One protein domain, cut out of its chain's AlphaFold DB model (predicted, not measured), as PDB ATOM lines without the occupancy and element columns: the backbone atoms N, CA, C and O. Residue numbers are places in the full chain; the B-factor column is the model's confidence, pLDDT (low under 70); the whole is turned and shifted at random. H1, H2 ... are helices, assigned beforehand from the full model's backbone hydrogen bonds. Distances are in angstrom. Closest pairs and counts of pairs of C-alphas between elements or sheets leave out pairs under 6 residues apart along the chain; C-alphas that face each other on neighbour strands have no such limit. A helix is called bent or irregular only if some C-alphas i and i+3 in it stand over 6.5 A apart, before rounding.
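This is residues 25 to 155 of the 155 residues of an uncharacterized protein of Myxococcales bacterium 68-20 (UniProt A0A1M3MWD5). Eight helices make two layers, with H4, H6 and H7 side by side in one layer and H3, H5 and H8 in the other, while the hairpin of H1 and H2 packs on H4 at one end. Residues 116 to 122, of which 116 to 118 belong to H6, stick out. The printed part has 131 residues with eight named helices, H1 to H8 in chain order, and no named strand; its class is all helix. The whole is compact, with a radius of gyration of the C-alphas of 13.9 A and spans of 39 by 32 by 26 A.

H1, residues 25 to 37, begins at C-alpha 25, (6.557, -22.517, -27.173), and is 17.8 A long from first to last C-alpha. H2 holds residues 40 to 49, H3 52 to 64 over 19.7 A, H4 67 to 79 over 20.4 A, and H5 82 to 92. H6, the longest, holds residues 98 to 118 over 31.4 A, beginning at C-alpha 98, (31.692, -24.621, -37.288). H7 holds residues 125 to 137, and H8, residues 142 to 153, ends at C-alpha 153, (11.774, -21.070, -47.713). Four helices are irregular: C-alphas 31 and 34 in H1 are 8.2 A apart, 60 and 63 in H3 7.2 A, 75 and 78 in H4 7.2 A, and 114 and 117 in H6 7.0 A.

H4 is the hub, touching H1, H2, H5 and H6. H1, with residues 33 to 37 alone, touches H4 about perpendicular at 76 degrees; their closest C-alphas, of Thr 34 and Trp 69, are 4.8 A apart. H4 and H6 touch at a shallow tilt of 5 degrees, the same way, closest at the C-alphas of Glu 71 and Val 100, 4.4 A. H3, H4, H5 and H6 form an up and down bundle, each running against the one before it. H5 and H8 touch at a shallow tilt of 30 degrees, opposite ways, closest at the C-alphas of Gly 83 and Ala 153, 5.2 A. H6 and H7 form a hairpin, closest at the C-alphas of Ala 105 and Ala 135, 4.8 A; H6 touches with residues 101 to 109 alone, H7 with 131 to 136 alone. H1 and H8 are apart. Every O i to N i+4 pair is within hydrogen-bond range in H2, H5, H7 and H8; the counts are 5 of 9 in H1, 7 of 9 in H3, 7 of 9 in H4 and 15 of 17 in H6.

The two C-alphas farthest apart, of Asp 27 and Ala 126, are 40.1 A apart. The printed part has no cut, and no link is long. Mean pLDDT of the printed part is 79.2, and residues 115 to 155 are under 70.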
ATOM      1  N   ALA A  25       5.580 -21.562 -26.667       90.88
ATOM      2  CA  ALA A  25       6.557 -22.517 -27.173       90.88
ATOM      3  C   ALA A  25       7.917 -21.840 -27.318       90.88
ATOM      4  O   ALA A  25       8.908 -22.410 -26.884       90.88
ATOM      5  N   PHE A  26       7.955 -20.603 -27.829       93.94
ATOM      6  CA  PHE A  26       9.195 -19.831 -27.866       93.94
ATOM      7  C   PHE A  26       9.796 -19.638 -26.474       93.94
ATOM      8  O   PHE A  26      10.963 -19.948 -26.311       93.94
ATOM      9  N   ASP A  27       9.029 -19.170 -25.486       94.19
ATOM     10  CA  ASP A  27       9.565 -18.890 -24.146       94.19
ATOM     11  C   ASP A  27      10.188 -20.146 -23.517       94.19
ATOM     12  O   ASP A  27      11.282 -20.085 -22.962       94.19
ATOM     13  N   TRP A  28       9.511 -21.294 -23.644       95.00
ATOM     14  CA  TRP A  28      10.020 -22.562 -23.128       95.00
ATOM     15  C   TRP A  28      11.256 -23.030 -23.901       95.00
ATOM     16  O   TRP A  28      12.278 -23.351 -23.301       95.00
ATOM     17  N   LEU A  29      11.190 -23.019 -25.236       95.00
ATOM     18  CA  LEU A  29      12.313 -23.401 -26.087       95.00
ATOM     19  C   LEU A  29      13.519 -22.497 -25.834       95.00
ATOM     20  O   LEU A  29      14.627 -22.992 -25.726       95.00
ATOM     21  N   ASP A  30      13.326 -21.192 -25.697       95.75
ATOM     22  CA  ASP A  30      14.394 -20.225 -25.461       95.75
ATOM     23  C   ASP A  30      15.099 -20.452 -24.117       95.75
ATOM     24  O   ASP A  30      16.326 -20.362 -24.063       95.75
ATOM     25  N   GLU A  31      14.339 -20.787 -23.066       96.12
ATOM     26  CA  GLU A  31      14.854 -21.095 -21.726       96.12
ATOM     27  C   GLU A  31      15.606 -22.434 -21.678       96.12
ATOM     28  O   GLU A  31      16.633 -22.528 -21.005       96.12
ATOM     29  N   HIS A  32      15.135 -23.444 -22.417       95.81
ATOM     30  CA  HIS A  32      15.621 -24.822 -22.308       95.81
ATOM     31  C   HIS A  32      16.458 -25.311 -23.500       95.81
ATOM     32  O   HIS A  32      16.946 -26.438 -23.464       95.81
ATOM     33  N   MET A  33      16.654 -24.514 -24.558       95.81
ATOM     34  CA  MET A  33      17.191 -24.993 -25.846       95.81
ATOM     35  C   MET A  33      18.503 -25.763 -25.720       95.81
ATOM     36  O   MET A  33      18.673 -26.793 -26.356       95.81
ATOM     37  N   THR A  34      19.440 -25.283 -24.901       94.38
ATOM     38  CA  THR A  34      20.773 -25.895 -24.784       94.38
ATOM     39  C   THR A  34      20.724 -27.335 -24.276       94.38
ATOM     40  O   THR A  34      21.635 -28.106 -24.556       94.38
ATOM     41  N   GLU A  35      19.665 -27.708 -23.552       94.19
ATOM     42  CA  GLU A  35      19.455 -29.072 -23.055       94.19
ATOM     43  C   GLU A  35      19.124 -30.059 -24.190       94.19
ATOM     44  O   GLU A  35      19.320 -31.262 -24.029       94.19
ATOM     45  N   ALA A  36      18.690 -29.568 -25.357       92.00
ATOM     46  CA  ALA A  36      18.283 -30.409 -26.480       92.00
ATOM     47  C   ALA A  36      19.420 -31.271 -27.047       92.00
ATOM     48  O   ALA A  36      19.158 -32.310 -27.645       92.00
ATOM     49  N   LEU A  37      20.681 -30.866 -26.864       89.94
ATOM     50  CA  LEU A  37      21.836 -31.654 -27.315       89.94
ATOM     51  C   LEU A  37      21.984 -32.964 -26.526       89.94
ATOM     52  O   LEU A  37      22.479 -33.951 -27.065       89.94
ATOM     53  N   ASP A  38      21.538 -32.975 -25.267       91.12
ATOM     54  CA  ASP A  38      21.604 -34.143 -24.387       91.12
ATOM     55  C   ASP A  38      20.254 -34.877 -24.286       91.12
ATOM     56  O   ASP A  38      20.225 -36.095 -24.086       91.12
ATOM     57  N   ALA A  39      19.136 -34.152 -24.401       89.88
ATOM     58  CA  ALA A  39      17.781 -34.668 -24.202       89.88
ATOM     59  C   ALA A  39      16.767 -34.035 -25.183       89.88
ATOM     60  O   ALA A  39      15.953 -33.212 -24.768       89.88
ATOM     61  N   PRO A  40      16.785 -34.412 -26.475       90.81
ATOM     62  CA  PRO A  40      16.015 -33.717 -27.510       90.81
ATOM     63  C   PRO A  40      14.511 -34.009 -27.529       90.81
ATOM     64  O   PRO A  40      13.754 -33.201 -28.063       90.81
ATOM     65  N   ASP A  41      14.062 -35.136 -26.968       89.44
ATOM     66  CA  ASP A  41      12.678 -35.611 -27.117       89.44
ATOM     67  C   ASP A  41      11.632 -34.579 -26.658       89.44
ATOM     68  O   ASP A  41      10.620 -34.369 -27.323       89.44
ATOM     69  N   GLU A  42      11.878 -33.899 -25.533       87.06
ATOM     70  CA  GLU A  42      10.959 -32.872 -25.025       87.06
ATOM     71  C   GLU A  42      10.963 -31.629 -25.930       87.06
ATOM     72  O   GLU A  42       9.919 -31.022 -26.170       87.06
ATOM     73  N   HIS A  43      12.112 -31.272 -26.505       93.31
ATOM     74  CA  HIS A  43      12.239 -30.146 -27.431       93.31
ATOM     75  C   HIS A  43      11.547 -30.420 -28.758       93.31
ATOM     76  O   HIS A  43      10.937 -29.500 -29.302       93.31
ATOM     77  N   PHE A  44      11.574 -31.659 -29.247       92.88
ATOM     78  CA  PHE A  44      10.828 -32.069 -30.436       92.88
ATOM     79  C   PHE A  44       9.325 -31.817 -30.275       92.88
ATOM     80  O   PHE A  44       8.714 -31.196 -31.146       92.88
ATOM     81  N   ASP A  45       8.739 -32.183 -29.130       90.06
ATOM     82  CA  ASP A  45       7.325 -31.912 -28.839       90.06
ATOM     83  C   ASP A  45       7.016 -30.404 -28.885       90.06
ATOM     84  O   ASP A  45       6.009 -29.968 -29.455       90.06
ATOM     85  N   TRP A  46       7.886 -29.574 -28.305       93.12
ATOM     86  CA  TRP A  46       7.702 -28.121 -28.296       93.12
ATOM     87  C   TRP A  46       7.916 -27.472 -29.663       93.12
ATOM     88  O   TRP A  46       7.168 -26.556 -30.015       93.12
ATOM     89  N   VAL A  47       8.876 -27.960 -30.447       92.69
ATOM     90  CA  VAL A  47       9.103 -27.566 -31.843       92.69
ATOM     91  C   VAL A  47       7.886 -27.910 -32.701       92.69
ATOM     92  O   VAL A  47       7.412 -27.065 -33.464       92.69
ATOM     93  N   TRP A  48       7.317 -29.101 -32.525       89.25
ATOM     94  CA  TRP A  48       6.119 -29.535 -33.240       89.25
ATOM     95  C   TRP A  48       4.881 -28.700 -32.869       89.25
ATOM     96  O   TRP A  48       4.053 -28.368 -33.721       89.25
ATOM     97  N   MET A  49       4.755 -28.305 -31.598       90.38
ATOM     98  CA  MET A  49       3.665 -27.445 -31.115       90.38
ATOM     99  C   MET A  49       3.847 -25.951 -31.435       90.38
ATOM    100  O   MET A  49       2.897 -25.174 -31.248       90.38
ATOM    101  N   ALA A  50       5.038 -25.526 -31.868       92.31
ATOM    102  CA  ALA A  50       5.363 -24.123 -32.094       92.31
ATOM    103  C   ALA A  50       4.518 -23.522 -33.223       92.31
ATOM    104  O   ALA A  50       4.367 -24.082 -34.312       92.31
ATOM    105  N   LYS A  51       3.968 -22.333 -32.973       92.62
ATOM    106  CA  LYS A  51       3.183 -21.593 -33.961       92.62
ATOM    107  C   LYS A  51       4.077 -20.653 -34.750       92.62
ATOM    108  O   LYS A  51       5.177 -20.306 -34.345       92.62
ATOM    109  N   ASP A  52       3.546 -20.147 -35.854       90.62
ATOM    110  CA  ASP A  52       4.190 -19.148 -36.713       90.62
ATOM    111  C   ASP A  52       4.852 -17.975 -35.967       90.62
ATOM    112  O   ASP A  52       5.894 -17.470 -36.375       90.62
ATOM    113  N   GLU A  53       4.232 -17.483 -34.894       93.00
ATOM    114  CA  GLU A  53       4.789 -16.401 -34.074       93.00
ATOM    115  C   GLU A  53       5.959 -16.850 -33.190       93.00
ATOM    116  O   GLU A  53       6.907 -16.082 -33.013       93.00
ATOM    117  N   ASP A  54       5.929 -18.090 -32.697       94.62
ATOM    118  CA  ASP A  54       7.038 -18.698 -31.964       94.62
ATOM    119  C   ASP A  54       8.232 -18.877 -32.910       94.62
ATOM    120  O   ASP A  54       9.338 -18.449 -32.596       94.62
ATOM    121  N   TRP A  55       7.996 -19.376 -34.128       93.94
ATOM    122  CA  TRP A  55       9.026 -19.522 -35.159       93.94
ATOM    123  C   TRP A  55       9.668 -18.199 -35.579       93.94
ATOM    124  O   TRP A  55      10.892 -18.105 -35.682       93.94
ATOM    125  N   ARG A  56       8.865 -17.143 -35.773       93.50
ATOM    126  CA  ARG A  56       9.399 -15.789 -36.013       93.50
ATOM    127  C   ARG A  56      10.285 -15.327 -34.859       93.50
ATOM    128  O   ARG A  56      11.309 -14.693 -35.107       93.50
ATOM    129  N   SER A  57       9.898 -15.643 -33.626       95.06
ATOM    130  CA  SER A  57      10.653 -15.279 -32.425       95.06
ATOM    131  C   SER A  57      11.959 -16.074 -32.315       95.06
ATOM    132  O   SER A  57      12.998 -15.468 -32.067       95.06
ATOM    133  N   LEU A  58      11.949 -17.379 -32.613       94.88
ATOM    134  CA  LEU A  58      13.152 -18.223 -32.680       94.88
ATOM    135  C   LEU A  58      14.153 -17.694 -33.712       94.88
ATOM    136  O   LEU A  58      15.321 -17.480 -33.393       94.88
ATOM    137  N   VAL A  59      13.686 -17.401 -34.930       93.81
ATOM    138  CA  VAL A  59      14.520 -16.827 -35.999       93.81
ATOM    139  C   VAL A  59      15.099 -15.470 -35.591       93.81
ATOM    140  O   VAL A  59      16.272 -15.198 -35.841       93.81
ATOM    141  N   ALA A  60      14.300 -14.614 -34.948       94.44
ATOM    142  CA  ALA A  60      14.757 -13.306 -34.486       94.44
ATOM    143  C   ALA A  60      15.769 -13.400 -33.329       94.44
ATOM    144  O   ALA A  60      16.681 -12.576 -33.251       94.44
ATOM    145  N   ALA A  61      15.621 -14.389 -32.443       95.25
ATOM    146  CA  ALA A  61      16.516 -14.616 -31.315       95.25
ATOM    147  C   ALA A  61      17.857 -15.223 -31.749       95.25
ATOM    148  O   ALA A  61      18.890 -14.844 -31.191       95.25
ATOM    149  N   PHE A  62      17.849 -16.091 -32.768       95.50
ATOM    150  CA  PHE A  62      19.000 -16.862 -33.252       95.50
ATOM    151  C   PHE A  62      20.338 -16.102 -33.219       95.50
ATOM    152  O   PHE A  62      21.220 -16.531 -32.482       95.50
ATOM    153  N   PRO A  63      20.523 -14.946 -33.895       93.38
ATOM    154  CA  PRO A  63      21.833 -14.283 -33.970       93.38
ATOM    155  C   PRO A  63      22.347 -13.720 -32.633       93.38
ATOM    156  O   PRO A  63      23.497 -13.294 -32.552       93.38
ATOM    157  N   THR A  64      21.498 -13.655 -31.604       95.56
ATOM    158  CA  THR A  64      21.831 -13.078 -30.291       95.56
ATOM    159  C   THR A  64      22.068 -14.122 -29.205       95.56
ATOM    160  O   THR A  64      22.556 -13.771 -28.130       95.56
ATOM    161  N   ARG A  65      21.725 -15.387 -29.469       97.06
ATOM    162  CA  ARG A  65      21.911 -16.502 -28.534       97.06
ATOM    163  C   ARG A  65      23.315 -17.070 -28.632       97.06
ATOM    164  O   ARG A  65      24.022 -16.796 -29.598       97.06
ATOM    165  N   ASP A  66      23.738 -17.806 -27.611       97.25
ATOM    166  CA  ASP A  66      25.061 -18.428 -27.590       97.25
ATOM    167  C   ASP A  66      25.187 -19.591 -28.587       97.25
ATOM    168  O   ASP A  66      24.215 -20.026 -29.205       97.25
ATOM    169  N   ASP A  67      26.417 -20.060 -28.774       97.00
ATOM    170  CA  ASP A  67      26.755 -21.052 -29.794       97.00
ATOM    171  C   ASP A  67      26.042 -22.396 -29.557       97.00
ATOM    172  O   ASP A  67      25.545 -22.991 -30.510       97.00
ATOM    173  N   ALA A  68      25.928 -22.830 -28.295       96.56
ATOM    174  CA  ALA A  68      25.273 -24.086 -27.930       96.56
ATOM    175  C   ALA A  68      23.763 -24.023 -28.187       96.56
ATOM    176  O   ALA A  68      23.176 -24.974 -28.691       96.56
ATOM    177  N   TRP A  69      23.135 -22.884 -27.895       97.94
ATOM    178  CA  TRP A  69      21.726 -22.650 -28.191       97.94
ATOM    179  C   TRP A  69      21.458 -22.698 -29.700       97.94
ATOM    180  O   TRP A  69      20.487 -23.310 -30.142       97.94
ATOM    181  N   ARG A  70      22.322 -22.064 -30.507       98.12
ATOM    182  CA  ARG A  70      22.178 -22.025 -31.975       98.12
ATOM    183  C   ARG A  70      22.378 -23.403 -32.601       98.12
ATOM    184  O   ARG A  70      21.624 -23.768 -33.501       98.12
ATOM    185  N   GLU A  71      23.346 -24.170 -32.105       97.00
ATOM    186  CA  GLU A  71      23.578 -25.564 -32.499       97.00
ATOM    187  C   GLU A  71      22.380 -26.447 -32.139       97.00
ATOM    188  O   GLU A  71      21.851 -27.149 -32.997       97.00
ATOM    189  N   ALA A  72      21.888 -26.343 -30.905       97.50
ATOM    190  CA  ALA A  72      20.734 -27.090 -30.424       97.50
ATOM    191  C   ALA A  72      19.460 -26.795 -31.226       97.50
ATOM    192  O   ALA A  72      18.756 -27.717 -31.627       97.50
ATOM    193  N   LEU A  73      19.185 -25.524 -31.537       97.25
ATOM    194  CA  LEU A  73      18.061 -25.187 -32.406       97.25
ATOM    195  C   LEU A  73      18.259 -25.756 -33.818       97.25
ATOM    196  O   LEU A  73      17.311 -26.289 -34.387       97.25
ATOM    197  N   ALA A  74      19.470 -25.684 -34.382       95.31
ATOM    198  CA  ALA A  74      19.759 -26.297 -35.678       95.31
ATOM    199  C   ALA A  74      19.552 -27.819 -35.659       95.31
ATOM    200  O   ALA A  74      19.140 -28.368 -36.674       95.31
ATOM    201  N   TYR A  75      19.784 -28.473 -34.518       95.00
ATOM    202  CA  TYR A  75      19.530 -29.895 -34.334       95.00
ATOM    203  C   TYR A  75      18.035 -30.233 -34.390       95.00
ATOM    204  O   TYR A  75      17.638 -31.075 -35.192       95.00
ATOM    205  N   VAL A  76      17.206 -29.560 -33.585       95.31
ATOM    206  CA  VAL A  76      15.808 -29.978 -33.358       95.31
ATOM    207  C   VAL A  76      14.794 -29.456 -34.374       95.31
ATOM    208  O   VAL A  76      13.649 -29.900 -34.405       95.31
ATOM    209  N   VAL A  77      15.188 -28.501 -35.212       92.50
ATOM    210  CA  VAL A  77      14.285 -27.807 -36.144       92.50
ATOM    211  C   VAL A  77      13.691 -28.707 -37.236       92.50
ATOM    212  O   VAL A  77      12.691 -28.326 -37.847       92.50
ATOM    213  N   SER A  78      14.267 -29.890 -37.478       87.38
ATOM    214  CA  SER A  78      13.757 -30.865 -38.452       87.38
ATOM    215  C   SER A  78      12.387 -31.436 -38.075       87.38
ATOM    216  O   SER A  78      11.630 -31.809 -38.965       87.38
ATOM    217  N   GLU A  79      12.031 -31.436 -36.787       88.75
ATOM    218  CA  GLU A  79      10.719 -31.890 -36.292       88.75
ATOM    219  C   GLU A  79       9.609 -30.836 -36.464       88.75
ATOM    220  O   GLU A  79       8.430 -31.073 -36.184       88.75
ATOM    221  N   GLY A  80       9.984 -29.629 -36.895       85.25
ATOM    222  CA  GLY A  80       9.067 -28.529 -37.146       85.25
ATOM    223  C   GLY A  80       8.441 -28.570 -38.544       85.25
ATOM    224  O   GLY A  80       8.793 -29.392 -39.387       85.25
ATOM    225  N   PRO A  81       7.531 -27.627 -38.854       84.94
ATOM    226  CA  PRO A  81       7.028 -27.457 -40.212       84.94
ATOM    227  C   PRO A  81       8.187 -27.202 -41.198       84.94
ATOM    228  O   PRO A  81       8.979 -26.283 -40.950       84.94
ATOM    229  N   PRO A  82       8.261 -27.906 -42.344       81.50
ATOM    230  CA  PRO A  82       9.427 -27.867 -43.231       81.50
ATOM    231  C   PRO A  82       9.844 -26.460 -43.663       81.50
ATOM    232  O   PRO A  82      11.026 -26.136 -43.638       81.50
ATOM    233  N   GLY A  83       8.892 -25.576 -43.982       81.44
ATOM    234  CA  GLY A  83       9.197 -24.191 -44.373       81.44
ATOM    235  C   GLY A  83       9.941 -23.390 -43.293       81.44
ATOM    236  O   GLY A  83      10.856 -22.625 -43.604       81.44
ATOM    237  N   TRP A  84       9.595 -23.584 -42.016       88.12
ATOM    238  CA  TRP A  84      10.324 -22.976 -40.898       88.12
ATOM    239  C   TRP A  84      11.646 -23.696 -40.625       88.12
ATOM    240  O   TRP A  84      12.657 -23.020 -40.420       88.12
ATOM    241  N   GLY A  85      11.640 -25.030 -40.732       87.94
ATOM    242  CA  GLY A  85      12.818 -25.898 -40.752       87.94
ATOM    243  C   GLY A  85      13.921 -25.358 -41.663       87.94
ATOM    244  O   GLY A  85      14.987 -24.936 -41.213       87.94
ATOM    245  N   TYR A  86      13.614 -25.264 -42.958       83.00
ATOM    246  CA  TYR A  86      14.526 -24.764 -43.986       83.00
ATOM    247  C   TYR A  86      15.028 -23.347 -43.698       83.00
ATOM    248  O   TYR A  86      16.213 -23.070 -43.880       83.00
ATOM    249  N   ARG A  87      14.161 -22.447 -43.214       85.31
ATOM    250  CA  ARG A  87      14.550 -21.062 -42.910       85.31
ATOM    251  C   ARG A  87      15.584 -20.985 -41.785       85.31
ATOM    252  O   ARG A  87      16.545 -20.230 -41.910       85.31
ATOM    253  N   VAL A  88      15.398 -21.733 -40.698       90.94
ATOM    254  CA  VAL A  88      16.359 -21.764 -39.581       90.94
ATOM    255  C   VAL A  88      17.680 -22.382 -40.033       90.94
ATOM    256  O   VAL A  88      18.738 -21.802 -39.786       90.94
ATOM    257  N   LEU A  89      17.633 -23.494 -40.768       89.12
ATOM    258  CA  LEU A  89      18.832 -24.164 -41.274       89.12
ATOM    259  C   LEU A  89      19.622 -23.279 -42.251       89.12
ATOM    260  O   LEU A  89      20.847 -23.221 -42.174       89.12
ATOM    261  N   ALA A  90      18.947 -22.502 -43.107       82.50
ATOM    262  CA  ALA A  90      19.598 -21.542 -44.003       82.50
ATOM    263  C   ALA A  90      20.388 -20.455 -43.254       82.50
ATOM    264  O   ALA A  90      21.422 -19.989 -43.745       82.50
ATOM    265  N   ILE A  91      19.898 -20.038 -42.081       85.94
ATOM    266  CA  ILE A  91      20.583 -19.086 -41.198       85.94
ATOM    267  C   ILE A  91      21.760 -19.780 -40.506       85.94
ATOM    268  O   ILE A  91      22.875 -19.260 -40.534       85.94
ATOM    269  N   ALA A  92      21.538 -20.968 -39.942       90.56
ATOM    270  CA  ALA A  92      22.544 -21.722 -39.198       90.56
ATOM    271  C   ALA A  92      23.743 -22.156 -40.066       90.56
ATOM    272  O   ALA A  92      24.884 -22.123 -39.612       90.56
ATOM    273  N   LEU A  93      23.533 -22.455 -41.350       85.06
ATOM    274  CA  LEU A  93      24.618 -22.743 -42.303       85.06
ATOM    275  C   LEU A  93      25.557 -21.552 -42.556       85.06
ATOM    276  O   LEU A  93      26.674 -21.739 -43.034       85.06
ATOM    277  N   GLN A  94      25.124 -20.330 -42.238       82.44
ATOM    278  CA  GLN A  94      25.930 -19.109 -42.353       82.44
ATOM    279  C   GLN A  94      26.576 -18.701 -41.026       82.44
ATOM    280  O   GLN A  94      27.233 -17.659 -40.958       82.44
ATOM    281  N   ASP A  95      26.385 -19.488 -39.966       89.69
ATOM    282  CA  ASP A  95      26.899 -19.158 -38.645       89.69
ATOM    283  C   ASP A  95      28.432 -19.085 -38.648       89.69
ATOM    284  O   ASP A  95      29.115 -19.808 -39.378       89.69
ATOM    285  N   GLY A  96      29.002 -18.214 -37.811       86.00
ATOM    286  CA  GLY A  96      30.452 -18.113 -37.642       86.00
ATOM    287  C   GLY A  96      31.068 -19.371 -37.017       86.00
ATOM    288  O   GLY A  96      32.255 -19.644 -37.215       86.00
ATOM    289  N   ILE A  97      30.264 -20.173 -36.321       89.62
ATOM    290  CA  ILE A  97      30.692 -21.351 -35.572       89.62
ATOM    291  C   ILE A  97      30.562 -22.618 -36.415       89.62
ATOM    292  O   ILE A  97      29.511 -22.906 -36.980       89.62
ATOM    293  N   ALA A  98      31.647 -23.397 -36.487       84.50
ATOM    294  CA  ALA A  98      31.692 -24.621 -37.288       84.50
ATOM    295  C   ALA A  98      30.668 -25.670 -36.833       84.50
ATOM    296  O   ALA A  98      29.948 -26.186 -37.678       84.50
ATOM    297  N   ALA A  99      30.542 -25.900 -35.522       87.56
ATOM    298  CA  ALA A  99      29.595 -26.869 -34.965       87.56
ATOM    299  C   ALA A  99      28.141 -26.562 -35.368       87.56
ATOM    300  O   ALA A  99      27.435 -27.447 -35.839       87.56
ATOM    301  N   VAL A 100      27.729 -25.289 -35.314       91.12
ATOM    302  CA  VAL A 100      26.389 -24.856 -35.753       91.12
ATOM    303  C   VAL A 100      26.165 -25.161 -37.238       91.12
ATOM    304  O   VAL A 100      25.108 -25.667 -37.608       91.12
ATOM    305  N   ARG A 101      27.160 -24.895 -38.097       86.81
ATOM    306  CA  ARG A 101      27.062 -25.184 -39.539       86.81
ATOM    307  C   ARG A 101      27.009 -26.682 -39.833       86.81
ATOM    308  O   ARG A 101      26.224 -27.103 -40.677       86.81
ATOM    309  N   GLU A 102      27.845 -27.467 -39.159       84.00
ATOM    310  CA  GLU A 102      27.889 -28.927 -39.293       84.00
ATOM    311  C   GLU A 102      26.551 -29.541 -38.867       84.00
ATOM    312  O   GLU A 102      25.952 -30.295 -39.635       84.00
ATOM    313  N   GLN A 103      26.030 -29.135 -37.706       90.38
ATOM    314  CA  GLN A 103      24.733 -29.580 -37.207       90.38
ATOM    315  C   GLN A 103      23.594 -29.195 -38.156       90.38
ATOM    316  O   GLN A 103      22.763 -30.036 -38.491       90.38
ATOM    317  N   ALA A 104      23.580 -27.957 -38.657       89.56
ATOM    318  CA  ALA A 104      22.567 -27.510 -39.610       89.56
ATOM    319  C   ALA A 104      22.575 -28.336 -40.904       89.56
ATOM    320  O   ALA A 104      21.528 -28.620 -41.479       89.56
ATOM    321  N   ALA A 105      23.753 -28.739 -41.371       81.69
ATOM    322  CA  ALA A 105      23.862 -29.543 -42.574       81.69
ATOM    323  C   ALA A 105      23.405 -30.999 -42.357       81.69
ATOM    324  O   ALA A 105      22.833 -31.588 -43.275       81.69
ATOM    325  N   LEU A 106      23.603 -31.558 -41.156       83.88
ATOM    326  CA  LEU A 106      23.055 -32.864 -40.768       83.88
ATOM    327  C   LEU A 106      21.526 -32.820 -40.655       83.88
ATOM    328  O   LEU A 106      20.842 -33.592 -41.314       83.88
ATOM    329  N   SER A 107      20.975 -31.857 -39.919       88.81
ATOM    330  CA  SER A 107      19.520 -31.738 -39.761       88.81
ATOM    331  C   SER A 107      18.807 -31.368 -41.066       88.81
ATOM    332  O   SER A 107      17.637 -31.691 -41.254       88.81
ATOM    333  N   PHE A 108      19.499 -30.721 -42.010       82.38
ATOM    334  CA  PHE A 108      18.975 -30.513 -43.360       82.38
ATOM    335  C   PHE A 108      18.787 -31.825 -44.118       82.38
ATOM    336  O   PHE A 108      17.772 -31.999 -44.788       82.38
ATOM    337  N   VAL A 109      19.746 -32.741 -43.998       74.69
ATOM    338  CA  VAL A 109      19.649 -34.091 -44.553       74.69
ATOM    339  C   VAL A 109      18.430 -34.811 -43.974       74.69
ATOM    340  O   VAL A 109      17.601 -35.290 -44.747       74.69
ATOM    341  N   ASP A 110      18.272 -34.804 -42.652       80.25
ATOM    342  CA  ASP A 110      17.156 -35.483 -41.981       80.25
ATOM    343  C   ASP A 110      15.797 -34.890 -42.388       80.25
ATOM    344  O   ASP A 110      14.826 -35.614 -42.631       80.25
ATOM    345  N   LEU A 111      15.730 -33.560 -42.524       79.44
ATOM    346  CA  LEU A 111      14.525 -32.865 -42.967       79.44
ATOM    347  C   LEU A 111      14.181 -33.214 -44.421       79.44
ATOM    348  O   LEU A 111      13.007 -33.378 -44.740       79.44
ATOM    349  N   LEU A 112      15.170 -33.348 -45.307       73.25
ATOM    350  CA  LEU A 112      14.932 -33.776 -46.684       73.25
ATOM    351  C   LEU A 112      14.389 -35.209 -46.738       73.25
ATOM    352  O   LEU A 112      13.332 -35.410 -47.331       73.25
ATOM    353  N   GLU A 113      15.051 -36.165 -46.076       70.75
ATOM    354  CA  GLU A 113      14.624 -37.575 -46.043       70.75
ATOM    355  C   GLU A 113      13.195 -37.720 -45.497       70.75
ATOM    356  O   GLU A 113      12.373 -38.443 -46.057       70.75
ATOM    357  N   SER A 114      12.864 -36.967 -44.446       72.06
ATOM    358  CA  SER A 114      11.538 -37.003 -43.817       72.06
ATOM    359  C   SER A 114      10.424 -36.419 -44.694       72.06
ATOM    360  O   SER A 114       9.249 -36.699 -44.461       72.06
ATOM    361  N   ASN A 115      10.770 -35.614 -45.704       67.19
ATOM    362  CA  ASN A 115       9.814 -34.953 -46.598       67.19
ATOM    363  C   ASN A 115       9.759 -35.563 -48.013       67.19
ATOM    364  O   ASN A 115       8.914 -35.156 -48.815       67.19
ATOM    365  N   GLU A 116      10.604 -36.547 -48.344       61.94
ATOM    366  CA  GLU A 116      10.582 -37.215 -49.656       61.94
ATOM    367  C   GLU A 116       9.275 -37.993 -49.919       61.94
ATOM    368  O   GLU A 116       8.852 -38.115 -51.073       61.94
ATOM    369  N   ASP A 117       8.559 -38.419 -48.873       51.06
ATOM    370  CA  ASP A 117       7.260 -39.101 -48.995       51.06
ATOM    371  C   ASP A 117       6.107 -38.174 -49.463       51.06
ATOM    372  O   ASP A 117       5.054 -38.663 -49.886       51.06
ATOM    373  N   GLU A 118       6.289 -36.844 -49.482       48.81
ATOM    374  CA  GLU A 118       5.264 -35.875 -49.925       48.81
ATOM    375  C   GLU A 118       5.316 -35.520 -51.430       48.81
ATOM    376  O   GLU A 118       4.600 -34.636 -51.906       48.81
ATOM    377  N   GLY A 119       6.094 -36.254 -52.235       43.25
ATOM    378  CA  GLY A 119       5.976 -36.220 -53.699       43.25
ATOM    379  C   GLY A 119       6.646 -35.029 -54.392       43.25
ATOM    380  O   GLY A 119       6.205 -34.620 -55.470       43.25
ATOM    381  N   THR A 120       7.733 -34.489 -53.832       45.06
ATOM    382  CA  THR A 120       8.528 -33.440 -54.489       45.06
ATOM    383  C   THR A 120      10.002 -33.819 -54.665       45.06
ATOM    384  O   THR A 120      10.823 -33.607 -53.788       45.06
ATOM    385  N   SER A 121      10.323 -34.259 -55.889       47.06
ATOM    386  CA  SER A 121      11.656 -34.292 -56.521       47.06
ATOM    387  C   SER A 121      12.719 -35.199 -55.887       47.06
ATOM    388  O   SER A 121      13.286 -34.863 -54.858       47.06
ATOM    389  N   GLU A 122      13.077 -36.260 -56.621       49.88
ATOM    390  CA  GLU A 122      14.218 -37.154 -56.375       49.88
ATOM    391  C   GLU A 122      15.481 -36.368 -55.993       49.88
ATOM    392  O   GLU A 122      16.052 -35.642 -56.817       49.88
ATOM    393  N   ILE A 123      15.927 -36.518 -54.747       52.44
ATOM    394  CA  ILE A 123      17.297 -36.191 -54.384       52.44
ATOM    395  C   ILE A 123      18.158 -37.337 -54.887       52.44
ATOM    396  O   ILE A 123      18.137 -38.437 -54.346       52.44
ATOM    397  N   ASP A 124      18.891 -37.103 -55.971       57.94
ATOM    398  CA  ASP A 124      19.800 -38.122 -56.483       57.94
ATOM    399  C   ASP A 124      21.056 -38.271 -55.600       57.94
ATOM    400  O   ASP A 124      21.460 -37.369 -54.855       57.94
ATOM    401  N   ASP A 125      21.716 -39.427 -55.711       55.09
ATOM    402  CA  ASP A 125      22.920 -39.782 -54.943       55.09
ATOM    403  C   ASP A 125      24.071 -38.759 -55.078       55.09
ATOM    404  O   ASP A 125      24.963 -38.674 -54.221       55.09
ATOM    405  N   ALA A 126      24.085 -37.975 -56.162       56.16
ATOM    406  CA  ALA A 126      25.108 -36.971 -56.420       56.16
ATOM    407  C   ALA A 126      24.822 -35.669 -55.662       56.16
ATOM    408  O   ALA A 126      25.739 -35.093 -55.072       56.16
ATOM    409  N   MET A 127      23.564 -35.231 -55.630       57.28
ATOM    410  CA  MET A 127      23.108 -34.125 -54.790       57.28
ATOM    411  C   MET A 127      23.266 -34.477 -53.307       57.28
ATOM    412  O   MET A 127      23.781 -33.671 -52.531       57.28
ATOM    413  N   TRP A 128      22.978 -35.729 -52.950       59.97
ATOM    414  CA  TRP A 128      23.215 -36.290 -51.623       59.97
ATOM    415  C   TRP A 128      24.688 -36.270 -51.201       59.97
ATOM    416  O   TRP A 128      25.037 -35.826 -50.103       59.97
ATOM    417  N   SER A 129      25.587 -36.685 -52.099       57.97
ATOM    418  CA  SER A 129      27.033 -36.599 -51.859       57.97
ATOM    419  C   SER A 129      27.505 -35.156 -51.690       57.97
ATOM    420  O   SER A 129      28.415 -34.903 -50.903       57.97
ATOM    421  N   ARG A 130      26.881 -34.205 -52.395       57.62
ATOM    422  CA  ARG A 130      27.207 -32.776 -52.315       57.62
ATOM    423  C   ARG A 130      26.805 -32.167 -50.980       57.62
ATOM    424  O   ARG A 130      27.639 -31.535 -50.346       57.62
ATOM    425  N   VAL A 131      25.584 -32.416 -50.511       61.31
ATOM    426  CA  VAL A 131      25.131 -31.941 -49.193       61.31
ATOM    427  C   VAL A 131      26.023 -32.499 -48.081       61.31
ATOM    428  O   VAL A 131      26.476 -31.745 -47.222       61.31
ATOM    429  N   LYS A 132      26.380 -33.788 -48.144       57.91
ATOM    430  CA  LYS A 132      27.320 -34.404 -47.191       57.91
ATOM    431  C   LYS A 132      28.725 -33.805 -47.263       57.91
ATOM    432  O   LYS A 132      29.328 -33.550 -46.225       57.91
ATOM    433  N   ALA A 133      29.244 -33.544 -48.462       59.28
ATOM    434  CA  ALA A 133      30.539 -32.888 -48.636       59.28
ATOM    435  C   ALA A 133      30.537 -31.451 -48.084       59.28
ATOM    436  O   ALA A 133      31.530 -31.006 -47.508       59.28
ATOM    437  N   ILE A 134      29.416 -30.742 -48.197       57.44
ATOM    438  CA  ILE A 134      29.222 -29.381 -47.687       57.44
ATOM    439  C   ILE A 134      29.144 -29.371 -46.159       57.44
ATOM    440  O   ILE A 134      29.859 -28.594 -45.524       57.44
ATOM    441  N   ALA A 135      28.365 -30.293 -45.583       53.16
ATOM    442  CA  ALA A 135      28.283 -30.529 -44.144       53.16
ATOM    443  C   ALA A 135      29.661 -30.777 -43.523       53.16
ATOM    444  O   ALA A 135      29.980 -30.242 -42.470       53.16
ATOM    445  N   GLN A 136      30.491 -31.571 -44.203       51.44
ATOM    446  CA  GLN A 136      31.779 -32.033 -43.686       51.44
ATOM    447  C   GLN A 136      32.952 -31.088 -43.978       51.44
ATOM    448  O   GLN A 136      33.972 -31.160 -43.297       51.44
ATOM    449  N   SER A 137      32.862 -30.241 -45.010       51.59
ATOM    450  CA  SER A 137      33.978 -29.377 -45.427       51.59
ATOM    451  C   SER A 137      33.881 -27.945 -44.905       51.59
ATOM    452  O   SER A 137      34.893 -27.241 -44.913       51.59
ATOM    453  N   GLY A 138      32.686 -27.486 -44.502       51.91
ATOM    454  CA  GLY A 138      32.435 -26.082 -44.159       51.91
ATOM    455  C   GLY A 138      32.835 -25.106 -45.277       51.91
ATOM    456  O   GLY A 138      33.145 -23.946 -45.005       51.91
ATOM    457  N   GLY A 139      32.933 -25.609 -46.511       47.47
ATOM    458  CA  GLY A 139      33.611 -24.971 -47.630       47.47
ATOM    459  C   GLY A 139      32.715 -24.061 -48.479       47.47
ATOM    460  O   GLY A 139      31.533 -23.896 -48.191       47.47
ATOM    461  N   PRO A 140      33.260 -23.492 -49.571       49.28
ATOM    462  CA  PRO A 140      32.570 -22.536 -50.452       49.28
ATOM    463  C   PRO A 140      31.289 -23.075 -51.112       49.28
ATOM    464  O   PRO A 140      30.494 -22.303 -51.630       49.28
ATOM    465  N   GLU A 141      31.064 -24.386 -51.070       54.50
ATOM    466  CA  GLU A 141      29.855 -25.043 -51.570       54.50
ATOM    467  C   GLU A 141      28.638 -24.855 -50.625       54.50
ATOM    468  O   GLU A 141      27.502 -25.083 -51.036       54.50
ATOM    469  N   LEU A 142      28.835 -24.344 -49.396       56.56
ATOM    470  CA  LEU A 142      27.755 -23.883 -48.500       56.56
ATOM    471  C   LEU A 142      26.850 -22.827 -49.156       56.56
ATOM    472  O   LEU A 142      25.653 -22.783 -48.868       56.56
ATOM    473  N   ASP A 143      27.395 -21.994 -50.049       57.28
ATOM    474  CA  ASP A 143      26.629 -20.959 -50.753       57.28
ATOM    475  C   ASP A 143      25.571 -21.553 -51.706       57.28
ATOM    476  O   ASP A 143      24.497 -20.961 -51.881       57.28
ATOM    477  N   ASP A 144      25.831 -22.733 -52.281       59.94
ATOM    478  CA  ASP A 144      24.900 -23.423 -53.182       59.94
ATOM    479  C   ASP A 144      23.744 -24.055 -52.392       59.94
ATOM    480  O   ASP A 144      22.576 -23.875 -52.751       59.94
ATOM    481  N   VAL A 145      24.041 -24.713 -51.262       61.31
ATOM    482  CA  VAL A 145      23.008 -25.238 -50.343       61.31
ATOM    483  C   VAL A 145      22.179 -24.101 -49.749       61.31
ATOM    484  O   VAL A 145      20.956 -24.211 -49.674       61.31
ATOM    485  N   ARG A 146      22.804 -22.967 -49.412       59.94
ATOM    486  CA  ARG A 146      22.090 -21.759 -48.977       59.94
ATOM    487  C   ARG A 146      21.086 -21.286 -50.025       59.94
ATOM    488  O   ARG A 146      19.961 -20.951 -49.671       59.94
ATOM    489  N   THR A 147      21.498 -21.218 -51.290       63.69
ATOM    490  CA  THR A 147      20.637 -20.731 -52.378       63.69
ATOM    491  C   THR A 147      19.429 -21.648 -52.560       63.69
ATOM    492  O   THR A 147      18.299 -21.175 -52.593       63.69
ATOM    493  N   PHE A 148      19.656 -22.962 -52.557       63.09
ATOM    494  CA  PHE A 148      18.585 -23.955 -52.620       63.09
ATOM    495  C   PHE A 148      17.589 -23.844 -51.455       63.09
ATOM    496  O   PHE A 148      16.379 -23.970 -51.645       63.09
ATOM    497  N   LEU A 149      18.092 -23.597 -50.245       60.16
ATOM    498  CA  LEU A 149      17.268 -23.432 -49.050       60.16
ATOM    499  C   LEU A 149      16.452 -22.141 -49.061       60.16
ATOM    500  O   LEU A 149      15.286 -22.161 -48.673       60.16
ATOM    501  N   ALA A 150      17.048 -21.033 -49.503       59.88
ATOM    502  CA  ALA A 150      16.342 -19.764 -49.637       59.88
ATOM    503  C   ALA A 150      15.168 -19.894 -50.619       59.88
ATOM    504  O   ALA A 150      14.048 -19.519 -50.278       59.88
ATOM    505  N   ASP A 151      15.394 -20.537 -51.770       61.78
ATOM    506  CA  ASP A 151      14.352 -20.773 -52.776       61.78
ATOM    507  C   ASP A 151      13.186 -21.626 -52.237       61.78
ATOM    508  O   ASP A 151      12.033 -21.397 -52.601       61.78
ATOM    509  N   ARG A 152      13.457 -22.591 -51.344       60.38
ATOM    510  CA  ARG A 152      12.427 -23.427 -50.694       60.38
ATOM    511  C   ARG A 152      11.730 -22.757 -49.506       60.38
ATOM    512  O   ARG A 152      10.608 -23.132 -49.194       60.38
ATOM    513  N   ALA A 153      12.370 -21.804 -48.832       54.50
ATOM    514  CA  ALA A 153      11.774 -21.070 -47.713       54.50
ATOM    515  C   ALA A 153      10.821 -19.940 -48.163       54.50
ATOM    516  O   ALA A 153      10.031 -19.449 -47.345       54.50
ATOM    517  N   ASP A 154      10.921 -19.518 -49.428       51.91
ATOM    518  CA  ASP A 154      10.116 -18.452 -50.044       51.91
ATOM    519  C   ASP A 154       8.962 -18.970 -50.936       51.91
ATOM    520  O   ASP A 154       8.129 -18.167 -51.372       51.91
ATOM    521  N   GLY A 155       8.911 -20.281 -51.209       43.31
ATOM    522  CA  GLY A 155       7.844 -20.963 -51.964       43.31
ATOM    523  C   GLY A 155       6.694 -21.450 -51.090       43.31
ATOM    524  O   GLY A 155       5.547 -21.419 -51.593       43.31
TER     525      GLY A 155